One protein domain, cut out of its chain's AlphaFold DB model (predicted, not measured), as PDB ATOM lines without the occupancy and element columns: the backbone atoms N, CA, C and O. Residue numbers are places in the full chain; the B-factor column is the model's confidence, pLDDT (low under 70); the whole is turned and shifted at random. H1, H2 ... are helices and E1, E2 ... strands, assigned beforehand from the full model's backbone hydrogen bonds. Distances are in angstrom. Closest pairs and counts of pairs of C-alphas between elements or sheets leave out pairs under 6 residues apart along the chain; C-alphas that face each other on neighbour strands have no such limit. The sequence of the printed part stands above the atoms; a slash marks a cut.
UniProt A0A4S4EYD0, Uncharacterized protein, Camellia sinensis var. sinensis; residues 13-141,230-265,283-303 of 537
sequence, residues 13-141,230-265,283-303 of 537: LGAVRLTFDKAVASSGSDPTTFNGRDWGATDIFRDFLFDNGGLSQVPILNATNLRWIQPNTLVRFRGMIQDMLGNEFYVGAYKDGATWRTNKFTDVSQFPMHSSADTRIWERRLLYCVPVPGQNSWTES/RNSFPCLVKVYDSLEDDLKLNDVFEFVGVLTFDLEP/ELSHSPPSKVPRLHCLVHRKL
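AT A GLANCE: This is residues 13 to 141, 230 to 265 and 283 to 303 of the 537 residues of an uncharacterized protein of Camellia sinensis var. sinensis (UniProt A0A4S4EYD0). Look first for a small closed barrel of five strands, E1, E3, E4, E6 and E5 round the ring, from which E1 and E3 run on as a long ribbon, with short E2 beside E1 at its far end. Three helices lie outside it: H1 packs on E2, H3 on E6, and short H2 covers a part of the ribbon. The printed part has 186 residues, with three named helices and then six named strands along the chain; the sheet is mixed and the class is mixed, helices and strands. It is compact, with a radius of gyration of the C-alphas of 16.9 A and spans of 54 by 40 by 34 A.

IN THESE COORDINATES: Find C-alpha 74 at (9.562, 23.391, -2.677); there E1, residues 74 to 96, begins, bends by 154 degrees at residue 78 and spans 26.2 A. E3, residues 119 to 130, spans 33.7 A, and E2, residues 99 to 102, 10.3 A. Then find E4 at residues 235 to 239, 12.3 A, E5 at 252 to 260, 21.2 A, and E6 at 294 to 303, 20.3 A, ending at C-alpha 303 (11.210, 41.838, -8.551). H1, residues 13 to 27, begins at (8.283, 15.944, -7.712) and spans 20.9 A; H2 is residues 31 to 34, 5.5 A, and H3 residues 41 to 51, 15.3 A.

HOW THE PARTS SIT: Start at E1 and E3, antiparallel, with N 88 and O 124 2.8 A apart. On the other side of E1 are E5, antiparallel beside residues 74 to 80 (N 77 to O 255, 2.8 A), and E2, in a hairpin with E1 (N 96 to O 99, 2.8 A). E3 and E4 are antiparallel (N 127 to O 237, 2.9 A), E4 and E6 parallel (N 295 to O 236, 2.8 A), and E6 and E5 antiparallel (N 256 to O 299, 2.8 A). Outside the barrel, H1 is over E2 at a height over the sheet of 7.5 A; the closest C-alphas are those of Arg 17 and Thr 102, 6.9 A. H3 is only just over E6, with 3 of its C-alphas; those of Thr 42 and Leu 298 are closest, 5.9 A. H2 is only just over E1, with 3 C-alphas. H1, with residues 15 to 20 alone, touches H3 at a steep tilt of 58 degrees, opposite ways; the closest C-alphas, of Val 16 and Ala 41, are 5.6 A apart. In H1 and H3 every O i to N i+4 pair is within hydrogen-bond range; H2 is too short for one.

THE WHOLE: The C-alphas of Ser 116 and Trp 138 are farthest apart, 54.8 A. Residues 142 to 229 and 266 to 282 are not printed; the gaps across these cuts are 14.3 A and 16.7 A. The links H3 to E1, E2 to E3 and E4 to E5 are long. Confidence is low, under 70, in 32 residues, among them 28 to 32, 113 to 117 and 283 to 291.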
ATOM      1  N   LEU A  13       7.980  16.953  -6.688       93.56
ATOM      2  CA  LEU A  13       8.283  15.944  -7.712       93.56
ATOM      3  C   LEU A  13       7.190  14.866  -7.819       93.56
ATOM      4  O   LEU A  13       7.017  14.254  -8.871       93.56
ATOM      5  N   GLY A  14       6.443  14.593  -6.748       92.62
ATOM      6  CA  GLY A  14       5.245  13.749  -6.763       92.62
ATOM      7  C   GLY A  14       4.115  14.359  -7.584       92.62
ATOM      8  O   GLY A  14       3.542  13.663  -8.420       92.62
ATOM      9  N   ALA A  15       3.850  15.657  -7.423       92.75
ATOM     10  CA  ALA A  15       2.880  16.381  -8.249       92.75
ATOM     11  C   ALA A  15       3.279  16.376  -9.740       92.75
ATOM     12  O   ALA A  15       2.456  16.058 -10.600       92.75
ATOM     13  N   VAL A  16       4.558  16.627 -10.050       93.50
ATOM     14  CA  VAL A  16       5.112  16.567 -11.422       93.50
ATOM     15  C   VAL A  16       4.939  15.175 -12.050       93.50
ATOM     16  O   VAL A  16       4.485  15.066 -13.189       93.50
ATOM     17  N   ARG A  17       5.237  14.091 -11.318       91.81
ATOM     18  CA  ARG A  17       5.048  12.711 -11.813       91.81
ATOM     19  C   ARG A  17       3.567  12.377 -12.030       91.81
ATOM     20  O   ARG A  17       3.191  11.954 -13.116       91.81
ATOM     21  N   LEU A  18       2.711  12.644 -11.041       91.44
ATOM     22  CA  LEU A  18       1.275  12.336 -11.111       91.44
ATOM     23  C   LEU A  18       0.524  13.147 -12.180       91.44
ATOM     24  O   LEU A  18      -0.532  12.712 -12.642       91.44
ATOM     25  N   THR A  19       1.027  14.322 -12.562       91.44
ATOM     26  CA  THR A  19       0.494  15.106 -13.690       91.44
ATOM     27  C   THR A  19       0.995  14.575 -15.029       91.44
ATOM     28  O   THR A  19       0.191  14.441 -15.948       91.44
ATOM     29  N   PHE A  20       2.269  14.181 -15.123       91.25
ATOM     30  CA  PHE A  20       2.835  13.546 -16.317       91.25
ATOM     31  C   PHE A  20       2.118  12.231 -16.651       91.25
ATOM     32  O   PHE A  20       1.673  12.040 -17.782       91.25
ATOM     33  N   ASP A  21       1.915  11.365 -15.653       89.69
ATOM     34  CA  ASP A  21       1.209  10.087 -15.809       89.69
ATOM     35  C   ASP A  21      -0.223  10.298 -16.336       89.69
ATOM     36  O   ASP A  21      -0.670   9.593 -17.243       89.69
ATOM     37  N   LYS A  22      -0.936  11.313 -15.819       88.88
ATOM     38  CA  LYS A  22      -2.274  11.700 -16.302       88.88
ATOM     39  C   LYS A  22      -2.236  12.226 -17.736       88.88
ATOM     40  O   LYS A  22      -3.074  11.820 -18.536       88.88
ATOM     41  N   ALA A  23      -1.271  13.085 -18.066       88.12
ATOM     42  CA  ALA A  23      -1.135  13.666 -19.398       88.12
ATOM     43  C   ALA A  23      -0.837  12.591 -20.459       88.12
ATOM     44  O   ALA A  23      -1.524  12.541 -21.481       88.12
ATOM     45  N   VAL A  24       0.101  11.675 -20.182       87.00
ATOM     46  CA  VAL A  24       0.443  10.535 -21.056       87.00
ATOM     47  C   VAL A  24      -0.726   9.550 -21.192       87.00
ATOM     48  O   VAL A  24      -0.972   9.038 -22.286       87.00
ATOM     49  N   ALA A  25      -1.479   9.304 -20.114       84.62
ATOM     50  CA  ALA A  25      -2.671   8.458 -20.159       84.62
ATOM     51  C   ALA A  25      -3.824   9.087 -20.966       84.62
ATOM     52  O   ALA A  25      -4.562   8.362 -21.630       84.62
ATOM     53  N   SER A  26      -3.975  10.418 -20.943       80.31
ATOM     54  CA  SER A  26      -5.008  11.124 -21.715       80.31
ATOM     55  C   SER A  26      -4.639  11.391 -23.178       80.31
ATOM     56  O   SER A  26      -5.535  11.456 -24.015       80.31
ATOM     57  N   SER A  27      -3.348  11.537 -23.505       70.50
ATOM     58  CA  SER A  27      -2.898  11.867 -24.867       70.50
ATOM     59  C   SER A  27      -2.867  10.672 -25.822       70.50
ATOM     60  O   SER A  27      -2.812  10.864 -27.035       70.50
ATOM     61  N   GLY A  28      -2.918   9.439 -25.305       62.06
ATOM     62  CA  GLY A  28      -2.875   8.231 -26.134       62.06
ATOM     63  C   GLY A  28      -1.464   7.765 -26.518       62.06
ATOM     64  O   GLY A  28      -1.344   6.914 -27.400       62.06
ATOM     65  N   SER A  29      -0.433   8.237 -25.800       64.12
ATOM     66  CA  SER A  29       0.995   7.844 -25.827       64.12
ATOM     67  C   SER A  29       1.984   8.655 -26.698       64.12
ATOM     68  O   SER A  29       1.612   9.420 -27.579       64.12
ATOM     69  N   ASP A  30       3.267   8.459 -26.356       67.12
ATOM     70  CA  ASP A  30       4.508   9.175 -26.725       67.12
ATOM     71  C   ASP A  30       4.655  10.637 -26.216       67.12
ATOM     72  O   ASP A  30       4.010  11.560 -26.723       67.12
ATOM     73  N   PRO A  31       5.562  10.898 -25.244       67.56
ATOM     74  CA  PRO A  31       5.877  12.245 -24.764       67.56
ATOM     75  C   PRO A  31       6.679  13.112 -25.755       67.56
ATOM     76  O   PRO A  31       7.001  14.252 -25.416       67.56
ATOM     77  N   THR A  32       6.971  12.651 -26.984       64.75
ATOM     78  CA  THR A  32       7.359  13.565 -28.087       64.75
ATOM     79  C   THR A  32       6.334  14.679 -28.290       64.75
ATOM     80  O   THR A  32       6.715  15.803 -28.600       64.75
ATOM     81  N   THR A  33       5.052  14.403 -28.038       71.38
ATOM     82  CA  THR A  33       3.952  15.379 -28.108       71.38
ATOM     83  C   THR A  33       4.194  16.648 -27.279       71.38
ATOM     84  O   THR A  33       3.769  17.724 -27.697       71.38
ATOM     85  N   PHE A  34       4.924  16.563 -26.160       75.88
ATOM     86  CA  PHE A  34       5.240  17.719 -25.315       75.88
ATOM     87  C   PHE A  34       6.395  18.580 -25.858       75.88
ATOM     88  O   PHE A  34       6.419  19.781 -25.605       75.88
ATOM     89  N   ASN A  35       7.348  18.004 -26.608       77.25
ATOM     90  CA  ASN A  35       8.561  18.691 -27.093       77.25
ATOM     91  C   ASN A  35       9.242  19.563 -26.013       77.25
ATOM     92  O   ASN A  35       9.486  20.751 -26.214       77.25
ATOM     93  N   GLY A  36       9.480  18.988 -24.831       77.62
ATOM     94  CA  GLY A  36      10.066  19.679 -23.676       77.62
ATOM     95  C   GLY A  36       9.072  20.445 -22.803       77.62
ATOM     96  O   GLY A  36       9.265  20.475 -21.587       77.62
ATOM     97  N   ARG A  37       8.002  20.990 -23.394       85.38
ATOM     98  CA  ARG A  37       7.042  21.905 -22.751       85.38
ATOM     99  C   ARG A  37       6.293  21.275 -21.580       85.38
ATOM    100  O   ARG A  37       6.160  20.057 -21.480       85.38
ATOM    101  N   ASP A  38       5.793  22.119 -20.686       86.44
ATOM    102  CA  ASP A  38       4.906  21.705 -19.606       86.44
ATOM    103  C   ASP A  38       3.584  21.104 -20.115       86.44
ATOM    104  O   ASP A  38       3.049  21.472 -21.161       86.44
ATOM    105  N   TRP A  39       3.060  20.174 -19.324       88.88
ATOM    106  CA  TRP A  39       1.814  19.436 -19.530       88.88
ATOM    107  C   TRP A  39       0.736  19.846 -18.507       88.88
ATOM    108  O   TRP A  39      -0.152  19.056 -18.185       88.88
ATOM    109  N   GLY A  40       0.838  21.064 -17.965       87.75
ATOM    110  CA  GLY A  40      -0.010  21.578 -16.888       87.75
ATOM    111  C   GLY A  40       0.476  21.211 -15.481       87.75
ATOM    112  O   GLY A  40      -0.315  21.246 -14.539       87.75
ATOM    113  N   ALA A  41       1.752  20.841 -15.299       89.62
ATOM    114  CA  ALA A  41       2.317  20.686 -13.960       89.62
ATOM    115  C   ALA A  41       2.541  22.050 -13.294       89.62
ATOM    116  O   ALA A  41       2.240  22.201 -12.111       89.62
ATOM    117  N   THR A  42       3.031  23.047 -14.040       90.31
ATOM    118  CA  THR A  42       3.303  24.399 -13.520       90.31
ATOM    119  C   THR A  42       2.028  25.125 -13.104       90.31
ATOM    120  O   THR A  42       2.049  25.844 -12.108       90.31
ATOM    121  N   ASP A  43       0.904  24.878 -13.784       90.62
ATOM    122  CA  ASP A  43      -0.393  25.463 -13.432       90.62
ATOM    123  C   ASP A  43      -0.869  25.011 -12.047       90.62
ATOM    124  O   ASP A  43      -1.222  25.846 -11.227       90.62
ATOM    125  N   ILE A  44      -0.715  23.732 -11.691       92.56
ATOM    126  CA  ILE A  44      -1.026  23.248 -10.331       92.56
ATOM    127  C   ILE A  44      -0.157  23.927  -9.256       92.56
ATOM    128  O   ILE A  44      -0.620  24.142  -8.134       92.56
ATOM    129  N   PHE A  45       1.081  24.316  -9.581       93.06
ATOM    130  CA  PHE A  45       1.886  25.149  -8.684       93.06
ATOM    131  C   PHE A  45       1.416  26.610  -8.662       93.06
ATOM    132  O   PHE A  45       1.452  27.215  -7.595       93.06
ATOM    133  N   ARG A  46       0.929  27.183  -9.771       91.94
ATOM    134  CA  ARG A  46       0.312  28.526  -9.790       91.94
ATOM    135  C   ARG A  46      -0.949  28.561  -8.919       91.94
ATOM    136  O   ARG A  46      -1.013  29.393  -8.015       91.94
ATOM    137  N   ASP A  47      -1.866  27.614  -9.114       92.00
ATOM    138  CA  ASP A  47      -3.077  27.428  -8.308       92.00
ATOM    139  C   ASP A  47      -2.725  27.318  -6.813       92.00
ATOM    140  O   ASP A  47      -3.326  27.980  -5.963       92.00
ATOM    141  N   PHE A  48      -1.728  26.494  -6.463       92.19
ATOM    142  CA  PHE A  48      -1.284  26.328  -5.078       92.19
ATOM    143  C   PHE A  48      -0.695  27.623  -4.490       92.19
ATOM    144  O   PHE A  48      -1.058  28.020  -3.381       92.19
ATOM    145  N   LEU A  49       0.220  28.277  -5.210       91.38
ATOM    146  CA  LEU A  49       0.965  29.430  -4.708       91.38
ATOM    147  C   LEU A  49       0.084  30.674  -4.569       91.38
ATOM    148  O   LEU A  49       0.163  31.354  -3.544       91.38
ATOM    149  N   PHE A  50      -0.730  30.969  -5.584       90.31
ATOM    150  CA  PHE A  50      -1.440  32.242  -5.709       90.31
ATOM    151  C   PHE A  50      -2.914  32.125  -5.309       90.31
ATOM    152  O   PHE A  50      -3.323  32.788  -4.357       90.31
ATOM    153  N   ASP A  51      -3.688  31.238  -5.941       88.44
ATOM    154  CA  ASP A  51      -5.139  31.149  -5.704       88.44
ATOM    155  C   ASP A  51      -5.480  30.528  -4.339       88.44
ATOM    156  O   ASP A  51      -6.420  30.952  -3.668       88.44
ATOM    157  N   ASN A  52      -4.680  29.556  -3.890       87.50
ATOM    158  CA  ASN A  52      -4.792  28.951  -2.558       87.50
ATOM    159  C   ASN A  52      -3.911  29.653  -1.499       87.50
ATOM    160  O   ASN A  52      -3.866  29.211  -0.349       87.50
ATOM    161  N   GLY A  53      -3.195  30.729  -1.857       85.75
ATOM    162  CA  GLY A  53      -2.344  31.507  -0.942       85.75
ATOM    163  C   GLY A  53      -1.116  30.766  -0.380       85.75
ATOM    164  O   GLY A  53      -0.506  31.221   0.597       85.75
ATOM    165  N   GLY A  54      -0.737  29.631  -0.978       88.62
ATOM    166  CA  GLY A  54       0.340  28.756  -0.510       88.62
ATOM    167  C   GLY A  54       1.733  29.392  -0.513       88.62
ATOM    168  O   GLY A  54       2.603  28.925   0.216       88.62
ATOM    169  N   LEU A  55       1.948  30.494  -1.249       89.81
ATOM    170  CA  LEU A  55       3.230  31.212  -1.334       89.81
ATOM    171  C   LEU A  55       3.817  31.591   0.041       89.81
ATOM    172  O   LEU A  55       5.035  31.590   0.213       89.81
ATOM    173  N   SER A  56       2.959  31.879   1.023       87.94
ATOM    174  CA  SER A  56       3.355  32.203   2.405       87.94
ATOM    175  C   SER A  56       3.970  31.018   3.164       87.94
ATOM    176  O   SER A  56       4.819  31.223   4.027       87.94
ATOM    177  N   GLN A  57       3.583  29.789   2.811       90.62
ATOM    178  CA  GLN A  57       4.043  28.543   3.432       90.62
ATOM    179  C   GLN A  57       5.384  28.068   2.852       90.62
ATOM    180  O   GLN A  57       6.080  27.272   3.478       90.62
ATOM    181  N   VAL A  58       5.761  28.551   1.660       93.38
ATOM    182  CA  VAL A  58       7.018  28.173   1.001       93.38
ATOM    183  C   VAL A  58       8.191  28.940   1.636       93.38
ATOM    184  O   VAL A  58       8.197  30.179   1.570       93.38
ATOM    185  N   PRO A  59       9.200  28.259   2.216       93.06
ATOM    186  CA  PRO A  59      10.337  28.911   2.866       93.06
ATOM    187  C   PRO A  59      11.227  29.642   1.852       93.06
ATOM    188  O   PRO A  59      11.376  29.200   0.710       93.06
ATOM    189  N   ILE A  60      11.844  30.751   2.272       92.12
ATOM    190  CA  ILE A  60      12.812  31.495   1.450       92.12
ATOM    191  C   ILE A  60      14.223  30.991   1.761       92.12
ATOM    192  O   ILE A  60      14.734  31.209   2.857       92.12
ATOM    193  N   LEU A  61      14.841  30.328   0.789       92.19
ATOM    194  CA  LEU A  61      16.191  29.777   0.828       92.19
ATOM    195  C   LEU A  61      17.252  30.875   0.986       92.19
ATOM    196  O   LEU A  61      17.275  31.845   0.226       92.19
ATOM    197  N   ASN A  62      18.162  30.686   1.939       89.81
ATOM    198  CA  ASN A  62      19.317  31.541   2.199       89.81
ATOM    199  C   ASN A  62      20.456  30.744   2.879       89.81
ATOM    200  O   ASN A  62      20.310  29.561   3.196       89.81
ATOM    201  N   ALA A  63      21.588  31.406   3.142       86.56
ATOM    202  CA  ALA A  63      22.764  30.788   3.761       86.56
ATOM    203  C   ALA A  63      22.511  30.184   5.156       86.56
ATOM    204  O   ALA A  63      23.123  29.171   5.497       86.56
ATOM    205  N   THR A  64      21.611  30.763   5.961       86.38
ATOM    206  CA  THR A  64      21.365  30.299   7.336       86.38
ATOM    207  C   THR A  64      20.408  29.109   7.395       86.38
ATOM    208  O   THR A  64      20.498  28.313   8.332       86.38
ATOM    209  N   ASN A  65      19.527  28.941   6.397       88.00
ATOM    210  CA  ASN A  65      18.532  27.864   6.373       88.00
ATOM    211  C   ASN A  65      18.778  26.723   5.371       88.00
ATOM    212  O   ASN A  65      18.155  25.673   5.535       88.00
ATOM    213  N   LEU A  66      19.729  26.845   4.433       87.44
ATOM    214  CA  LEU A  66      20.084  25.775   3.483       87.44
ATOM    215  C   LEU A  66      20.317  24.408   4.159       87.44
ATOM    216  O   LEU A  66      19.902  23.386   3.627       87.44
ATOM    217  N   ARG A  67      20.952  24.380   5.340       84.81
ATOM    218  CA  ARG A  67      21.255  23.138   6.082       84.81
ATOM    219  C   ARG A  67      20.042  22.490   6.769       84.81
ATOM    220  O   ARG A  67      20.150  21.349   7.206       84.81
ATOM    221  N   TRP A  68      18.925  23.206   6.902       87.31
ATOM    222  CA  TRP A  68      17.731  22.758   7.635       87.31
ATOM    223  C   TRP A  68      16.552  22.416   6.711       87.31
ATOM    224  O   TRP A  68      15.656  21.668   7.105       87.31
ATOM    225  N   ILE A  69      16.550  22.940   5.482       89.38
ATOM    226  CA  ILE A  69      15.556  22.610   4.457       89.38
ATOM    227  C   ILE A  69      15.863  21.222   3.876       89.38
ATOM    228  O   ILE A  69      17.000  20.913   3.533       89.38
ATOM    229  N   GLN A  70      14.836  20.379   3.749       89.56
ATOM    230  CA  GLN A  70      14.985  19.037   3.182       89.56
ATOM    231  C   GLN A  70      15.162  19.087   1.651       89.56
ATOM    232  O   GLN A  70      14.405  19.803   0.982       89.56
ATOM    233  N   PRO A  71      16.091  18.310   1.063       89.81
ATOM    234  CA  PRO A  71      16.204  18.182  -0.387       89.81
ATOM    235  C   PRO A  71      14.906  17.680  -1.033       89.81
ATOM    236  O   PRO A  71      14.133  16.933  -0.435       89.81
ATOM    237  N   ASN A  72      14.690  18.064  -2.288       91.81
ATOM    238  CA  ASN A  72      13.514  17.774  -3.112       91.81
ATOM    239  C   ASN A  72      12.183  18.389  -2.627       91.81
ATOM    240  O   ASN A  72      11.124  18.046  -3.157       91.81
ATOM    241  N   THR A  73      12.228  19.332  -1.679       94.44
ATOM    242  CA  THR A  73      11.074  20.156  -1.271       94.44
ATOM    243  C   THR A  73      10.979  21.459  -2.074       94.44
ATOM    244  O   THR A  73      11.921  21.853  -2.771       94.44
ATOM    245  N   LEU A  74       9.817  22.114  -2.013       96.38
ATOM    246  CA  LEU A  74       9.562  23.391  -2.677       96.38
ATOM    247  C   LEU A  74      10.122  24.556  -1.847       96.38
ATOM    248  O   LEU A  74       9.777  24.714  -0.676       96.38
ATOM    249  N   VAL A  75      10.929  25.412  -2.474       96.06
ATOM    250  CA  VAL A  75      11.506  26.616  -1.860       96.06
ATOM    251  C   VAL A  75      11.303  27.847  -2.740       96.06
ATOM    252  O   VAL A  75      11.075  27.746  -3.950       96.06
ATOM    253  N   ARG A  76      11.438  29.029  -2.135       95.25
ATOM    254  CA  ARG A  76      11.626  30.307  -2.831       95.25
ATOM    255  C   ARG A  76      13.082  30.734  -2.740       95.25
ATOM    256  O   ARG A  76      13.670  30.634  -1.675       95.25
ATOM    257  N   PHE A  77      13.645  31.290  -3.801       94.81
ATOM    258  CA  PHE A  77      14.939  31.967  -3.775       94.81
ATOM    259  C   PHE A  77      14.782  33.372  -4.354       94.81
ATOM    260  O   PHE A  77      14.222  33.533  -5.439       94.81
ATOM    261  N   ARG A  78      15.255  34.389  -3.627       94.12
ATOM    262  CA  ARG A  78      15.280  35.783  -4.090       94.12
ATOM    263  C   ARG A  78      16.718  36.159  -4.415       94.12
ATOM    264  O   ARG A  78      17.559  36.147  -3.520       94.12
ATOM    265  N   GLY A  79      16.995  36.494  -5.670       94.25
ATOM    266  CA  GLY A  79      18.357  36.794  -6.100       94.25
ATOM    267  C   GLY A  79      18.455  37.506  -7.442       94.25
ATOM    268  O   GLY A  79      17.507  37.542  -8.225       94.25
ATOM    269  N   MET A  80      19.626  38.086  -7.683       96.25
ATOM    270  CA  MET A  80      20.023  38.727  -8.932       96.25
ATOM    271  C   MET A  80      20.680  37.702  -9.863       96.25
ATOM    272  O   MET A  80      21.517  36.915  -9.414       96.25
ATOM    273  N   ILE A  81      20.345  37.732 -11.154       96.00
ATOM    274  CA  ILE A  81      21.017  36.928 -12.186       96.00
ATOM    275  C   ILE A  81      22.395  37.553 -12.455       96.00
ATOM    276  O   ILE A  81      22.483  38.640 -13.024       96.00
ATOM    277  N   GLN A  82      23.470  36.884 -12.036       94.19
ATOM    278  CA  GLN A  82      24.839  37.409 -12.126       94.19
ATOM    279  C   GLN A  82      25.614  36.837 -13.323       94.19
ATOM    280  O   GLN A  82      26.450  37.528 -13.897       94.19
ATOM    281  N   ASP A  83      25.308  35.602 -13.729       93.94
ATOM    282  CA  ASP A  83      25.893  34.944 -14.900       93.94
ATOM    283  C   ASP A  83      24.850  34.018 -15.561       93.94
ATOM    284  O   ASP A  83      23.957  33.482 -14.895       93.94
ATOM    285  N   MET A  84      24.935  33.857 -16.882       92.81
ATOM    286  CA  MET A  84      23.998  33.083 -17.705       92.81
ATOM    287  C   MET A  84      24.794  32.016 -18.456       92.81
ATOM    288  O   MET A  84      25.497  32.316 -19.418       92.81
ATOM    289  N   LEU A  85      24.689  30.765 -18.006       89.75
ATOM    290  CA  LEU A  85      25.611  29.682 -18.379       89.75
ATOM    291  C   LEU A  85      25.238  28.990 -19.702       89.75
ATOM    292  O   LEU A  85      25.836  27.983 -20.063       89.75
ATOM    293  N   GLY A  86      24.243  29.516 -20.418       88.31
ATOM    294  CA  GLY A  86      23.644  28.868 -21.580       88.31
ATOM    295  C   GLY A  86      22.590  27.835 -21.180       88.31
ATOM    296  O   GLY A  86      21.850  28.029 -20.208       88.31
ATOM    297  N   ASN A  87      22.511  26.757 -21.960       89.44
ATOM    298  CA  ASN A  87      21.483  25.729 -21.850       89.44
ATOM    299  C   ASN A  87      22.124  24.345 -21.648       89.44
ATOM    300  O   ASN A  87      23.166  24.045 -22.220       89.44
ATOM    301  N   GLU A  88      21.478  23.500 -20.849       88.81
ATOM    302  CA  GLU A  88      21.874  22.122 -20.544       88.81
ATOM    303  C   GLU A  88      20.891  21.149 -21.210       88.81
ATOM    304  O   GLU A  88      19.671  21.277 -21.053       88.81
ATOM    305  N   PHE A  89      21.412  20.140 -21.910       89.56
ATOM    306  CA  PHE A  89      20.614  19.020 -22.410       89.56
ATOM    307  C   PHE A  89      20.496  17.924 -21.347       89.56
ATOM    308  O   PHE A  89      21.485  17.520 -20.742       89.56
ATOM    309  N   TYR A  90      19.284  17.413 -21.125       89.06
ATOM    310  CA  TYR A  90      19.004  16.397 -20.107       89.06
ATOM    311  C   TYR A  90      17.954  15.390 -20.593       89.06
ATOM    312  O   TYR A  90      17.127  15.691 -21.455       89.06
ATOM    313  N   VAL A  91      17.954  14.174 -20.034       90.19
ATOM    314  CA  VAL A  91      16.952  13.140 -20.359       90.19
ATOM    315  C   VAL A  91      15.628  13.481 -19.671       90.19
ATOM    316  O   VAL A  91      15.339  13.026 -18.564       90.19
ATOM    317  N   GLY A  92      14.822  14.311 -20.325       89.31
ATOM    318  CA  GLY A  92      13.569  14.834 -19.791       89.31
ATOM    319  C   GLY A  92      12.456  13.794 -19.658       89.31
ATOM    320  O   GLY A  92      11.694  13.845 -18.688       89.31
ATOM    321  N   ALA A  93      12.410  12.799 -20.549       90.06
ATOM    322  CA  ALA A  93      11.583  11.604 -20.382       90.06
ATOM    323  C   ALA A  93      12.306  10.323 -20.827       90.06
ATOM    324  O   ALA A  93      13.150  10.347 -21.720       90.06
ATOM    325  N   TYR A  94      11.967   9.197 -20.202       88.31
ATOM    326  CA  TYR A  94      12.523   7.874 -20.496       88.31
ATOM    327  C   TYR A  94      11.490   6.775 -20.243       88.31
ATOM    328  O   TYR A  94      10.524   6.972 -19.501       88.31
ATOM    329  N   LYS A  95      11.681   5.614 -20.862       87.25
ATOM    330  CA  LYS A  95      10.767   4.476 -20.752       87.25
ATOM    331  C   LYS A  95      11.284   3.423 -19.768       87.25
ATOM    332  O   LYS A  95      12.293   2.778 -20.037       87.25
ATOM    333  N   ASP A  96      10.557   3.197 -18.674       83.94
ATOM    334  CA  ASP A  96      10.758   2.031 -17.807       83.94
ATOM    335  C   ASP A  96       9.794   0.904 -18.210       83.94
ATOM    336  O   ASP A  96       8.579   0.977 -17.993       83.94
ATOM    337  N   GLY A  97      10.339  -0.132 -18.850       83.75
ATOM    338  CA  GLY A  97       9.577  -1.257 -19.387       83.75
ATOM    339  C   GLY A  97       8.537  -0.815 -20.423       83.75
ATOM    340  O   GLY A  97       8.855  -0.571 -21.588       83.75
ATOM    341  N   ALA A  98       7.273  -0.731 -20.001       82.50
ATOM    342  CA  ALA A  98       6.162  -0.254 -20.827       82.50
ATOM    343  C   ALA A  98       5.802   1.225 -20.584       82.50
ATOM    344  O   ALA A  98       5.175   1.841 -21.448       82.50
ATOM    345  N   THR A  99       6.195   1.795 -19.442       85.88
ATOM    346  CA  THR A  99       5.675   3.064 -18.918       85.88
ATOM    347  C   THR A  99       6.671   4.198 -19.137       85.88
ATOM    348  O   THR A  99       7.857   4.060 -18.845       85.88
ATOM    349  N   TRP A 100       6.195   5.344 -19.619       88.06
ATOM    350  CA  TRP A 100       7.003   6.562 -19.674       88.06
ATOM    351  C   TRP A 100       7.113   7.206 -18.289       88.06
ATOM    352  O   TRP A 100       6.127   7.289 -17.566       88.06
ATOM    353  N   ARG A 101       8.300   7.707 -17.944       88.88
ATOM    354  CA  ARG A 101       8.563   8.562 -16.778       88.88
ATOM    355  C   ARG A 101       9.284   9.832 -17.209       88.88
ATOM    356  O   ARG A 101       9.880   9.879 -18.284       88.88
ATOM    357  N   THR A 102       9.265  10.843 -16.348       90.94
ATOM    358  CA  THR A 102       9.962  12.119 -16.553       90.94
ATOM    359  C   THR A 102      11.014  12.376 -15.473       90.94
ATOM    360  O   THR A 102      10.845  11.952 -14.330       90.94
ATOM    361  N   ASN A 103      12.080  13.091 -15.845       90.75
ATOM    362  CA  ASN A 103      13.058  13.694 -14.930       90.75
ATOM    363  C   ASN A 103      12.989  15.235 -14.960       90.75
ATOM    364  O   ASN A 103      13.925  15.912 -14.537       90.75
ATOM    365  N   LYS A 104      11.907  15.825 -15.490       91.38
ATOM    366  CA  LYS A 104      11.722  17.281 -15.459       91.38
ATOM    367  C   LYS A 104      11.689  17.756 -14.005       91.38
ATOM    368  O   LYS A 104      11.094  17.111 -13.144       91.38
ATOM    369  N   PHE A 105      12.361  18.874 -13.748       92.56
ATOM    370  CA  PHE A 105      12.593  19.434 -12.415       92.56
ATOM    371  C   PHE A 105      13.441  18.575 -11.441       92.56
ATOM    372  O   PHE A 105      13.422  18.846 -10.247       92.56
ATOM    373  N   THR A 106      14.242  17.611 -11.922       89.44
ATOM    374  CA  THR A 106      15.314  16.950 -11.136       89.44
ATOM    375  C   THR A 106      16.621  16.842 -11.944       89.44
ATOM    376  O   THR A 106      16.630  17.031 -13.163       89.44
ATOM    377  N   ASP A 107      17.740  16.592 -11.264       83.25
ATOM    378  CA  ASP A 107      19.032  16.220 -11.867       83.25
ATOM    379  C   ASP A 107      19.275  14.703 -11.854       83.25
ATOM    380  O   ASP A 107      19.930  14.181 -12.753       83.25
ATOM    381  N   VAL A 108      18.711  13.980 -10.880       77.12
ATOM    382  CA  VAL A 108      18.893  12.528 -10.720       77.12
ATOM    383  C   VAL A 108      17.584  11.799 -11.022       77.12
ATOM    384  O   VAL A 108      16.515  12.164 -10.520       77.12
ATOM    385  N   SER A 109      17.657  10.739 -11.829       72.62
ATOM    386  CA  SER A 109      16.523   9.854 -12.098       72.62
ATOM    387  C   SER A 109      16.255   8.931 -10.910       72.62
ATOM    388  O   SER A 109      17.110   8.129 -10.542       72.62
ATOM    389  N   GLN A 110      15.041   8.981 -10.348       68.56
ATOM    390  CA  GLN A 110      14.649   8.169  -9.181       68.56
ATOM    391  C   GLN A 110      14.801   6.649  -9.402       68.56
ATOM    392  O   GLN A 110      14.986   5.895  -8.449       68.56
ATOM    393  N   PHE A 111      14.698   6.192 -10.651       69.81
ATOM    394  CA  PHE A 111      14.834   4.790 -11.032       69.81
ATOM    395  C   PHE A 111      16.031   4.637 -11.981       69.81
ATOM    396  O   PHE A 111      16.217   5.514 -12.830       69.81
ATOM    397  N   PRO A 112      16.824   3.553 -11.882       70.19
ATOM    398  CA  PRO A 112      17.933   3.310 -12.800       70.19
ATOM    399  C   PRO A 112      17.461   3.256 -14.255       70.19
ATOM    400  O   PRO A 112      16.502   2.552 -14.574       70.19
ATOM    401  N   MET A 113      18.153   3.961 -15.150       67.88
ATOM    402  CA  MET A 113      17.912   3.821 -16.584       67.88
ATOM    403  C   MET A 113      18.584   2.549 -17.098       67.88
ATOM    404  O   MET A 113      19.791   2.363 -16.943       67.88
ATOM    405  N   HIS A 114      17.815   1.676 -17.743       66.81
ATOM    406  CA  HIS A 114      18.383   0.580 -18.521       66.81
ATOM    407  C   HIS A 114      18.957   1.124 -19.837       66.81
ATOM    408  O   HIS A 114      18.323   1.944 -20.498       66.81
ATOM    409  N   SER A 115      20.129   0.635 -20.254       61.47
ATOM    410  CA  SER A 115      20.877   1.121 -21.430       61.47
ATOM    411  C   SER A 115      20.190   0.908 -22.791       61.47
ATOM    412  O   SER A 115      20.712   1.328 -23.819       61.47
ATOM    413  N   SER A 116      19.014   0.276 -22.807       61.19
ATOM    414  CA  SER A 116      18.150   0.066 -23.975       61.19
ATOM    415  C   SER A 116      16.796   0.793 -23.886       61.19
ATOM    416  O   SER A 116      15.903   0.528 -24.694       61.19
ATOM    417  N   ALA A 117      16.611   1.684 -22.906       69.31
ATOM    418  CA  ALA A 117      15.396   2.480 -22.763       69.31
ATOM    419  C   ALA A 117      15.245   3.512 -23.897       69.31
ATOM    420  O   ALA A 117      16.206   4.172 -24.285       69.31
ATOM    421  N   ASP A 118      14.015   3.698 -24.383       83.12
ATOM    422  CA  ASP A 118      13.671   4.829 -25.254       83.12
ATOM    423  C   ASP A 118      13.709   6.125 -24.426       83.12
ATOM    424  O   ASP A 118      13.147   6.178 -23.326       83.12
ATOM    425  N   THR A 119      14.395   7.152 -24.927       88.62
ATOM    426  CA  THR A 119      14.653   8.411 -24.216       88.62
ATOM    427  C   THR A 119      14.281   9.629 -25.060       88.62
ATOM    428  O   THR A 119      14.259   9.612 -26.294       88.62
ATOM    429  N   ARG A 120      13.945  10.719 -24.369       88.12
ATOM    430  CA  ARG A 120      13.642  12.031 -24.939       88.12
ATOM    431  C   ARG A 120      14.535  13.052 -24.247       88.12
ATOM    432  O   ARG A 120      14.363  13.324 -23.058       88.12
ATOM    433  N   ILE A 121      15.505  13.568 -24.994       89.50
ATOM    434  CA  ILE A 121      16.382  14.650 -24.552       89.50
ATOM    435  C   ILE A 121      15.614  15.963 -24.699       89.50
ATOM    436  O   ILE A 121      15.032  16.224 -25.752       89.50
ATOM    437  N   TRP A 122      15.607  16.763 -23.638       90.69
ATOM    438  CA  TRP A 122      15.038  18.108 -23.585       90.69
ATOM    439  C   TRP A 122      16.119  19.098 -23.129       90.69
ATOM    440  O   TRP A 122      17.209  18.703 -22.716       90.69
ATOM    441  N   GLU A 123      15.812  20.386 -23.216       90.38
ATOM    442  CA  GLU A 123      16.729  21.496 -22.944       90.38
ATOM    443  C   GLU A 123      16.231  22.316 -21.741       90.38
ATOM    444  O   GLU A 123      15.023  22.392 -21.494       90.38
ATOM    445  N   ARG A 124      17.148  22.891 -20.955       91.25
ATOM    446  CA  ARG A 124      16.842  23.781 -19.818       91.25
ATOM    447  C   ARG A 124      17.909  24.865 -19.668       91.25
ATOM    448  O   ARG A 124      19.085  24.598 -19.884       91.25
ATOM    449  N   ARG A 125      17.518  26.083 -19.287       91.81
ATOM    450  CA  ARG A 125      18.417  27.249 -19.186       91.81
ATOM    451  C   ARG A 125      19.071  27.315 -17.808       91.81
ATOM    452  O   ARG A 125      18.379  27.141 -16.803       91.81
ATOM    453  N   LEU A 126      20.374  27.586 -17.744       92.56
ATOM    454  CA  LEU A 126      21.132  27.665 -16.490       92.56
ATOM    455  C   LEU A 126      21.474  29.115 -16.144       92.56
ATOM    456  O   LEU A 126      22.182  29.808 -16.877       92.56
ATOM    457  N   LEU A 127      21.000  29.554 -14.980       94.62
ATOM    458  CA  LEU A 127      21.298  30.859 -14.403       94.62
ATOM    459  C   LEU A 127      22.107  30.677 -13.121       94.62
ATOM    460  O   LEU A 127      21.744  29.884 -12.252       94.62
ATOM    461  N   TYR A 128      23.165  31.459 -12.963       94.38
ATOM    462  CA  TYR A 128      23.888  31.576 -11.705       94.38
ATOM    463  C   TYR A 128      23.417  32.847 -11.000       94.38
ATOM    464  O   TYR A 128      23.631  33.965 -11.481       94.38
ATOM    465  N   CYS A 129      22.720  32.658  -9.883       95.56
ATOM    466  CA  CYS A 129      22.049  33.726  -9.153       95.56
ATOM    467  C   CYS A 129      22.626  33.866  -7.740       95.56
ATOM    468  O   CYS A 129      23.050  32.884  -7.134       95.56
ATOM    469  N   VAL A 130      22.610  35.084  -7.200       94.25
ATOM    470  CA  VAL A 130      23.134  35.422  -5.861       94.25
ATOM    471  C   VAL A 130      22.151  36.330  -5.108       94.25
ATOM    472  O   VAL A 130      21.354  37.006  -5.765       94.25
ATOM    473  N   PRO A 131      22.187  36.401  -3.761       93.19
ATOM    474  CA  PRO A 131      21.582  37.495  -3.002       93.19
ATOM    475  C   PRO A 131      21.942  38.852  -3.610       93.19
ATOM    476  O   PRO A 131      23.032  39.017  -4.160       93.19
ATOM    477  N   VAL A 132      21.031  39.824  -3.543       94.19
ATOM    478  CA  VAL A 132      21.231  41.089  -4.261       94.19
ATOM    479  C   VAL A 132      22.454  41.825  -3.681       94.19
ATOM    480  O   VAL A 132      22.481  42.079  -2.474       94.19
ATOM    481  N   PRO A 133      23.477  42.178  -4.486       93.06
ATOM    482  CA  PRO A 133      24.691  42.792  -3.955       93.06
ATOM    483  C   PRO A 133      24.405  44.092  -3.195       93.06
ATOM    484  O   PRO A 133      23.798  45.021  -3.726       93.06
ATOM    485  N   GLY A 134      24.853  44.162  -1.938       92.44
ATOM    486  CA  GLY A 134      24.613  45.314  -1.064       92.44
ATOM    487  C   GLY A 134      23.220  45.372  -0.422       92.44
ATOM    488  O   GLY A 134      22.838  46.430   0.080       92.44
ATOM    489  N   GLN A 135      22.447  44.281  -0.440       93.25
ATOM    490  CA  GLN A 135      21.121  44.215   0.181       93.25
ATOM    491  C   GLN A 135      21.154  44.513   1.690       93.25
ATOM    492  O   GLN A 135      21.903  43.909   2.457       93.25
ATOM    493  N   ASN A 136      20.305  45.448   2.123       93.38
ATOM    494  CA  ASN A 136      20.218  45.887   3.511       93.38
ATOM    495  C   ASN A 136      19.327  44.964   4.348       93.38
ATOM    496  O   ASN A 136      18.257  44.538   3.912       93.38
ATOM    497  N   SER A 137      19.748  44.701   5.587       89.19
ATOM    498  CA  SER A 137      19.162  43.680   6.472       89.19
ATOM    499  C   SER A 137      17.661  43.831   6.729       89.19
ATOM    500  O   SER A 137      16.974  42.830   6.882       89.19
ATOM    501  N   TRP A 138      17.120  45.054   6.731       89.94
ATOM    502  CA  TRP A 138      15.684  45.286   6.939       89.94
ATOM    503  C   TRP A 138      14.794  44.782   5.791       89.94
ATOM    504  O   TRP A 138      13.582  44.678   5.968       89.94
ATOM    505  N   THR A 139      15.377  44.490   4.624       87.81
ATOM    506  CA  THR A 139      14.669  43.929   3.461       87.81
ATOM    507  C   THR A 139      14.542  42.406   3.516       87.81
ATOM    508  O   THR A 139      13.806  41.819   2.717       87.81
ATOM    509  N   GLU A 140      15.275  41.739   4.415       77.38
ATOM    510  CA  GLU A 140      15.192  40.291   4.555       77.38
ATOM    511  C   GLU A 140      13.810  39.905   5.079       77.38
ATOM    512  O   GLU A 140      13.357  40.349   6.133       77.38
ATOM    513  N   SER A 141      13.122  39.056   4.321       64.94
ATOM    514  CA  SER A 141      11.833  38.510   4.728       64.94
ATOM    515  C   SER A 141      12.054  37.476   5.831       64.94
ATOM    516  O   SER A 141      12.441  36.338   5.548       64.94
ATOM    517  N   ARG A 230      27.387  36.219   3.882       50.50
ATOM    518  CA  ARG A 230      25.987  36.571   3.602       50.50
ATOM    519  C   ARG A 230      25.804  37.092   2.168       50.50
ATOM    520  O   ARG A 230      24.726  36.945   1.598       50.50
ATOM    521  N   ASN A 231      26.867  37.652   1.582       50.56
ATOM    522  CA  ASN A 231      26.923  38.114   0.194       50.56
ATOM    523  C   ASN A 231      27.322  37.018  -0.820       50.56
ATOM    524  O   ASN A 231      27.143  37.213  -2.019       50.56
ATOM    525  N   SER A 232      27.871  35.881  -0.378       66.38
ATOM    526  CA  SER A 232      28.463  34.834  -1.228       66.38
ATOM    527  C   SER A 232      27.683  33.512  -1.183       66.38
ATOM    528  O   SER A 232      28.276  32.438  -1.079       66.38
ATOM    529  N   PHE A 233      26.352  33.575  -1.258       84.50
ATOM    530  CA  PHE A 233      25.466  32.404  -1.307       84.50
ATOM    531  C   PHE A 233      24.939  32.162  -2.737       84.50
ATOM    532  O   PHE A 233      23.838  32.603  -3.067       84.50
ATOM    533  N   PRO A 234      25.706  31.524  -3.639       90.56
ATOM    534  CA  PRO A 234      25.239  31.264  -4.995       90.56
ATOM    535  C   PRO A 234      24.159  30.180  -5.034       90.56
ATOM    536  O   PRO A 234      24.199  29.212  -4.277       90.56
ATOM    537  N   CYS A 235      23.240  30.300  -5.987       93.12
ATOM    538  CA  CYS A 235      22.286  29.262  -6.349       93.12
ATOM    539  C   CYS A 235      22.262  29.076  -7.874       93.12
ATOM    540  O   CYS A 235      22.173  30.044  -8.635       93.12
ATOM    541  N   LEU A 236      22.347  27.820  -8.320       94.12
ATOM    542  CA  LEU A 236      22.209  27.442  -9.727       94.12
ATOM    543  C   LEU A 236      20.731  27.215 -10.039       94.12
ATOM    544  O   LEU A 236      20.175  26.162  -9.722       94.12
ATOM    545  N   VAL A 237      20.086  28.196 -10.663       95.62
ATOM    546  CA  VAL A 237      18.673  28.107 -11.037       95.62
ATOM    547  C   VAL A 237      18.559  27.498 -12.433       95.62
ATOM    548  O   VAL A 237      19.038  28.067 -13.415       95.62
ATOM    549  N   LYS A 238      17.905  26.337 -12.520       95.06
ATOM    550  CA  LYS A 238      17.585  25.652 -13.776       95.06
ATOM    551  C   LYS A 238      16.154  26.000 -14.170       95.06
ATOM    552  O   LYS A 238      15.221  25.642 -13.449       95.06
ATOM    553  N   VAL A 239      15.984  26.706 -15.285       93.94
ATOM    554  CA  VAL A 239      14.681  27.175 -15.783       93.94
ATOM    555  C   VAL A 239      14.229  26.326 -16.970       93.94
ATOM    556  O   VAL A 239      15.026  25.960 -17.834       93.94
ATOM    557  N   TYR A 240      12.936  26.012 -16.997       91.31
ATOM    558  CA  TYR A 240      12.280  25.179 -18.000       91.31
ATOM    559  C   TYR A 240      11.262  26.035 -18.760       91.31
ATOM    560  O   TYR A 240      10.642  26.913 -18.168       91.31
ATOM    561  N   ASP A 241      11.085  25.770 -20.055       82.06
ATOM    562  CA  ASP A 241      10.055  26.372 -20.923       82.06
ATOM    563  C   ASP A 241      10.044  27.916 -21.027       82.06
ATOM    564  O   ASP A 241       9.072  28.495 -21.511       82.06
ATOM    565  N   SER A 242      11.116  28.598 -20.605       70.62
ATOM    566  CA  SER A 242      11.243  30.060 -20.682       70.62
ATOM    567  C   SER A 242      11.422  30.556 -22.117       70.62
ATOM    568  O   SER A 242      12.229  29.992 -22.861       70.62
ATOM    569  N   LEU A 243      10.787  31.678 -22.466       65.62
ATOM    570  CA  LEU A 243      11.173  32.451 -23.648       65.62
ATOM    571  C   LEU A 243      12.523  33.145 -23.394       65.62
ATOM    572  O   LEU A 243      12.877  33.462 -22.254       65.62
ATOM    573  N   GLU A 244      13.306  33.374 -24.449       59.28
ATOM    574  CA  GLU A 244      14.690  33.850 -24.296       59.28
ATOM    575  C   GLU A 244      14.788  35.267 -23.705       59.28
ATOM    576  O   GLU A 244      15.736  35.546 -22.965       59.28
ATOM    577  N   ASP A 245      13.797  36.120 -23.994       63.06
ATOM    578  CA  ASP A 245      13.732  37.538 -23.618       63.06
ATOM    579  C   ASP A 245      13.391  37.810 -22.142       63.06
ATOM    580  O   ASP A 245      13.678  38.904 -21.649       63.06
ATOM    581  N   ASP A 246      12.784  36.853 -21.431       80.69
ATOM    582  CA  ASP A 246      12.205  37.080 -20.094       80.69
ATOM    583  C   ASP A 246      13.253  37.220 -18.974       80.69
ATOM    584  O   ASP A 246      12.937  37.678 -17.875       80.69
ATOM    585  N   LEU A 247      14.497  36.797 -19.225       90.81
ATOM    586  CA  LEU A 247      15.542  36.595 -18.214       90.81
ATOM    587  C   LEU A 247      16.844  37.260 -18.673       90.81
ATOM    588  O   LEU A 247      17.402  36.879 -19.703       90.81
ATOM    589  N   LYS A 248      17.331  38.252 -17.916       92.50
ATOM    590  CA  LYS A 248      18.488  39.091 -18.279       92.50
ATOM    591  C   LYS A 248      19.458  39.235 -17.107       92.50
ATOM    592  O   LYS A 248      19.060  39.140 -15.950       92.50
ATOM    593  N   LEU A 249      20.732  39.490 -17.411       93.06
ATOM    594  CA  LEU A 249      21.740  39.824 -16.401       93.06
ATOM    595  C   LEU A 249      21.306  41.050 -15.581       93.06
ATOM    596  O   LEU A 249      20.720  41.989 -16.117       93.06
ATOM    597  N   ASN A 250      21.635  41.040 -14.290       94.75
ATOM    598  CA  ASN A 250      21.390  42.098 -13.296       94.75
ATOM    599  C   ASN A 250      19.919  42.312 -12.908       94.75
ATOM    600  O   ASN A 250      19.637  43.057 -11.966       94.75
ATOM    601  N   ASP A 251      18.979  41.640 -13.577       95.06
ATOM    602  CA  ASP A 251      17.602  41.568 -13.108       95.06
ATOM    603  C   ASP A 251      17.499  40.693 -11.851       95.06
ATOM    604  O   ASP A 251      18.225  39.710 -11.671       95.06
ATOM    605  N   VAL A 252      16.560  41.062 -10.980       95.69
ATOM    606  CA  VAL A 252      16.290  40.393  -9.706       95.69
ATOM    607  C   VAL A 252      14.974  39.630  -9.804       95.69
ATOM    608  O   VAL A 252      13.990  40.143 -10.336       95.69
ATOM    609  N   PHE A 253      14.944  38.404  -9.285       95.50
ATOM    610  CA  PHE A 253      13.799  37.500  -9.373       95.50
ATOM    611  C   PHE A 253      13.525  36.784  -8.044       95.50
ATOM    612  O   PHE A 253      14.440  36.456  -7.290       95.50
ATOM    613  N   GLU A 254      12.247  36.500  -7.791       94.88
ATOM    614  CA  GLU A 254      11.778  35.474  -6.861       94.88
ATOM    615  C   GLU A 254      11.488  34.212  -7.681       94.88
ATOM    616  O   GLU A 254      10.489  34.131  -8.400       94.88
ATOM    617  N   PHE A 255      12.397  33.244  -7.609       96.00
ATOM    618  CA  PHE A 255      12.247  31.922  -8.205       96.00
ATOM    619  C   PHE A 255      11.576  30.991  -7.195       96.00
ATOM    620  O   PHE A 255      12.001  30.920  -6.044       96.00
ATOM    621  N   VAL A 256      10.561  30.245  -7.617       96.50
ATOM    622  CA  VAL A 256       9.932  29.169  -6.840       96.50
ATOM    623  C   VAL A 256      10.233  27.848  -7.538       96.50
ATOM    624  O   VAL A 256      10.048  27.729  -8.752       96.50
ATOM    625  N   GLY A 257      10.736  26.858  -6.805       96.12
ATOM    626  CA  GLY A 257      11.244  25.634  -7.420       96.12
ATOM    627  C   GLY A 257      11.612  24.538  -6.431       96.12
ATOM    628  O   GLY A 257      11.541  24.726  -5.218       96.12
ATOM    629  N   VAL A 258      12.008  23.387  -6.969       95.94
ATOM    630  CA  VAL A 258      12.468  22.235  -6.184       95.94
ATOM    631  C   VAL A 258      13.948  22.406  -5.844       95.94
ATOM    632  O   VAL A 258      14.760  22.619  -6.747       95.94
ATOM    633  N   LEU A 259      14.302  22.322  -4.560       94.56
ATOM    634  CA  LEU A 259      15.694  22.367  -4.105       94.56
ATOM    635  C   LEU A 259      16.387  21.014  -4.312       94.56
ATOM    636  O   LEU A 259      15.905  19.993  -3.828       94.56
ATOM    637  N   THR A 260      17.568  21.017  -4.923       90.38
ATOM    638  CA  THR A 260      18.476  19.866  -4.991       90.38
ATOM    639  C   THR A 260      19.842  20.289  -4.450       90.38
ATOM    640  O   THR A 260      20.508  21.160  -5.010       90.38
ATOM    641  N   PHE A 261      20.232  19.710  -3.315       83.94
ATOM    642  CA  PHE A 261      21.489  19.982  -2.619       83.94
ATOM    643  C   PHE A 261      21.811  18.789  -1.713       83.94
ATOM    644  O   PHE A 261      21.032  18.486  -0.809       83.94
ATOM    645  N   ASP A 262      22.931  18.113  -1.959       69.25
ATOM    646  CA  ASP A 262      23.278  16.863  -1.272       69.25
ATOM    647  C   ASP A 262      24.383  17.119  -0.242       69.25
ATOM    648  O   ASP A 262      25.538  17.349  -0.590       69.25
ATOM    649  N   LEU A 263      24.031  17.104   1.045       57.81
ATOM    650  CA  LEU A 263      24.969  17.382   2.145       57.81
ATOM    651  C   LEU A 263      26.013  16.274   2.368       57.81
ATOM    652  O   LEU A 263      27.055  16.535   2.971       57.81
ATOM    653  N   GLU A 264      25.743  15.055   1.903       51.62
ATOM    654  CA  GLU A 264      26.703  13.954   1.938       51.62
ATOM    655  C   GLU A 264      27.558  13.982   0.662       51.62
ATOM    656  O   GLU A 264      27.008  13.875  -0.438       51.62
ATOM    657  N   PRO A 265      28.898  14.103   0.752       44.38
ATOM    658  CA  PRO A 265      29.741  13.845  -0.402       44.38
ATOM    659  C   PRO A 265      29.596  12.368  -0.770       44.38
ATOM    660  O   PRO A 265      29.880  11.486   0.045       44.38
ATOM    661  N   GLU A 283      33.823  22.683 -15.567       44.84
ATOM    662  CA  GLU A 283      34.028  22.018 -14.264       44.84
ATOM    663  C   GLU A 283      33.029  22.435 -13.159       44.84
ATOM    664  O   GLU A 283      32.956  21.780 -12.113       44.84
ATOM    665  N   LEU A 284      32.244  23.508 -13.350       46.12
ATOM    666  CA  LEU A 284      31.252  23.961 -12.371       46.12
ATOM    667  C   LEU A 284      29.802  23.597 -12.715       46.12
ATOM    668  O   LEU A 284      29.013  23.443 -11.778       46.12
ATOM    669  N   SER A 285      29.440  23.355 -13.979       45.31
ATOM    670  CA  SER A 285      28.129  22.762 -14.315       45.31
ATOM    671  C   SER A 285      28.025  21.325 -13.773       45.31
ATOM    672  O   SER A 285      26.989  20.923 -13.229       45.31
ATOM    673  N   HIS A 286      29.150  20.604 -13.797       49.59
ATOM    674  CA  HIS A 286      29.333  19.273 -13.218       49.59
ATOM    675  C   HIS A 286      29.884  19.281 -11.780       49.59
ATOM    676  O   HIS A 286      30.157  18.217 -11.227       49.59
ATOM    677  N   SER A 287      29.985  20.446 -11.123       45.41
ATOM    678  CA  SER A 287      30.325  20.482  -9.693       45.41
ATOM    679  C   SER A 287      29.290  19.692  -8.875       45.41
ATOM    680  O   SER A 287      28.084  19.861  -9.098       45.41
ATOM    681  N   PRO A 288      29.715  18.817  -7.941       46.16
ATOM    682  CA  PRO A 288      28.792  17.927  -7.249       46.16
ATOM    683  C   PRO A 288      27.728  18.727  -6.474       46.16
ATOM    684  O   PRO A 288      28.046  19.813  -5.969       46.16
ATOM    685  N   PRO A 289      26.487  18.212  -6.328       55.84
ATOM    686  CA  PRO A 289      25.385  18.927  -5.668       55.84
ATOM    687  C   PRO A 289      25.639  19.336  -4.208       55.84
ATOM    688  O   PRO A 289      24.824  20.046  -3.634       55.84
ATOM    689  N   SER A 290      26.760  18.917  -3.618       56.12
ATOM    690  CA  SER A 290      27.250  19.304  -2.295       56.12
ATOM    691  C   SER A 290      27.934  20.676  -2.227       56.12
ATOM    692  O   SER A 290      28.121  21.202  -1.131       56.12
ATOM    693  N   LYS A 291      28.322  21.281  -3.364       69.81
ATOM    694  CA  LYS A 291      29.061  22.564  -3.386       69.81
ATOM    695  C   LYS A 291      28.182  23.803  -3.577       69.81
ATOM    696  O   LYS A 291      28.495  24.846  -3.011       69.81
ATOM    697  N   VAL A 292      27.115  23.713  -4.374       82.88
ATOM    698  CA  VAL A 292      26.222  24.845  -4.696       82.88
ATOM    699  C   VAL A 292      24.773  24.346  -4.773       82.88
ATOM    700  O   VAL A 292      24.521  23.400  -5.522       82.88
ATOM    701  N   PRO A 293      23.807  24.958  -4.056       91.12
ATOM    702  CA  PRO A 293      22.404  24.564  -4.136       91.12
ATOM    703  C   PRO A 293      21.828  24.801  -5.534       91.12
ATOM    704  O   PRO A 293      21.956  25.888  -6.109       91.12
ATOM    705  N   ARG A 294      21.157  23.779  -6.067       91.94
ATOM    706  CA  ARG A 294      20.489  23.800  -7.371       91.94
ATOM    707  C   ARG A 294      18.989  23.998  -7.161       91.94
ATOM    708  O   ARG A 294      18.394  23.353  -6.301       91.94
ATOM    709  N   LEU A 295      18.370  24.888  -7.933       95.44
ATOM    710  CA  LEU A 295      16.937  25.179  -7.862       95.44
ATOM    711  C   LEU A 295      16.273  24.889  -9.204       95.44
ATOM    712  O   LEU A 295      16.482  25.603 -10.184       95.44
ATOM    713  N   HIS A 296      15.428  23.868  -9.242       95.75
ATOM    714  CA  HIS A 296      14.649  23.518 -10.421       95.75
ATOM    715  C   HIS A 296      13.384  24.382 -10.453       95.75
ATOM    716  O   HIS A 296      12.392  24.078  -9.788       95.75
ATOM    717  N   CYS A 297      13.446  25.501 -11.173       95.75
ATOM    718  CA  CYS A 297      12.415  26.533 -11.166       95.75
ATOM    719  C   CYS A 297      11.125  26.061 -11.856       95.75
ATOM    720  O   CYS A 297      11.150  25.634 -13.007       95.75
ATOM    721  N   LEU A 298      10.009  26.176 -11.133       94.06
ATOM    722  CA  LEU A 298       8.642  25.887 -11.579       94.06
ATOM    723  C   LEU A 298       7.892  27.171 -11.967       94.06
ATOM    724  O   LEU A 298       7.098  27.173 -12.903       94.06
ATOM    725  N   VAL A 299       8.135  28.262 -11.232       92.94
ATOM    726  CA  VAL A 299       7.543  29.593 -11.436       92.94
ATOM    727  C   VAL A 299       8.591  30.643 -11.070       92.94
ATOM    728  O   VAL A 299       9.301  30.476 -10.081       92.94
ATOM    729  N   HIS A 300       8.679  31.748 -11.810       93.62
ATOM    730  CA  HIS A 300       9.510  32.896 -11.440       93.62
ATOM    731  C   HIS A 300       8.761  34.219 -11.597       93.62
ATOM    732  O   HIS A 300       7.905  34.369 -12.467       93.62
ATOM    733  N   ARG A 301       9.106  35.192 -10.753       91.81
ATOM    734  CA  ARG A 301       8.537  36.543 -10.750       91.81
ATOM    735  C   ARG A 301       9.667  37.564 -10.693       91.81
ATOM    736  O   ARG A 301      10.485  37.504  -9.778       91.81
ATOM    737  N   LYS A 302       9.729  38.481 -11.660       93.38
ATOM    738  CA  LYS A 302      10.680  39.601 -11.612       93.38
ATOM    739  C   LYS A 302      10.333  40.497 -10.423       93.38
ATOM    740  O   LYS A 302       9.155  40.781 -10.212       93.38
ATOM    741  N   LEU A 303      11.345  40.913  -9.670       92.12
ATOM    742  CA  LEU A 303      11.210  41.838  -8.551       92.12
ATOM    743  C   LEU A 303      11.714  43.224  -8.953       92.12
ATOM    744  O   LEU A 303      12.764  43.358  -9.583       92.12
TER     745      LEU A 303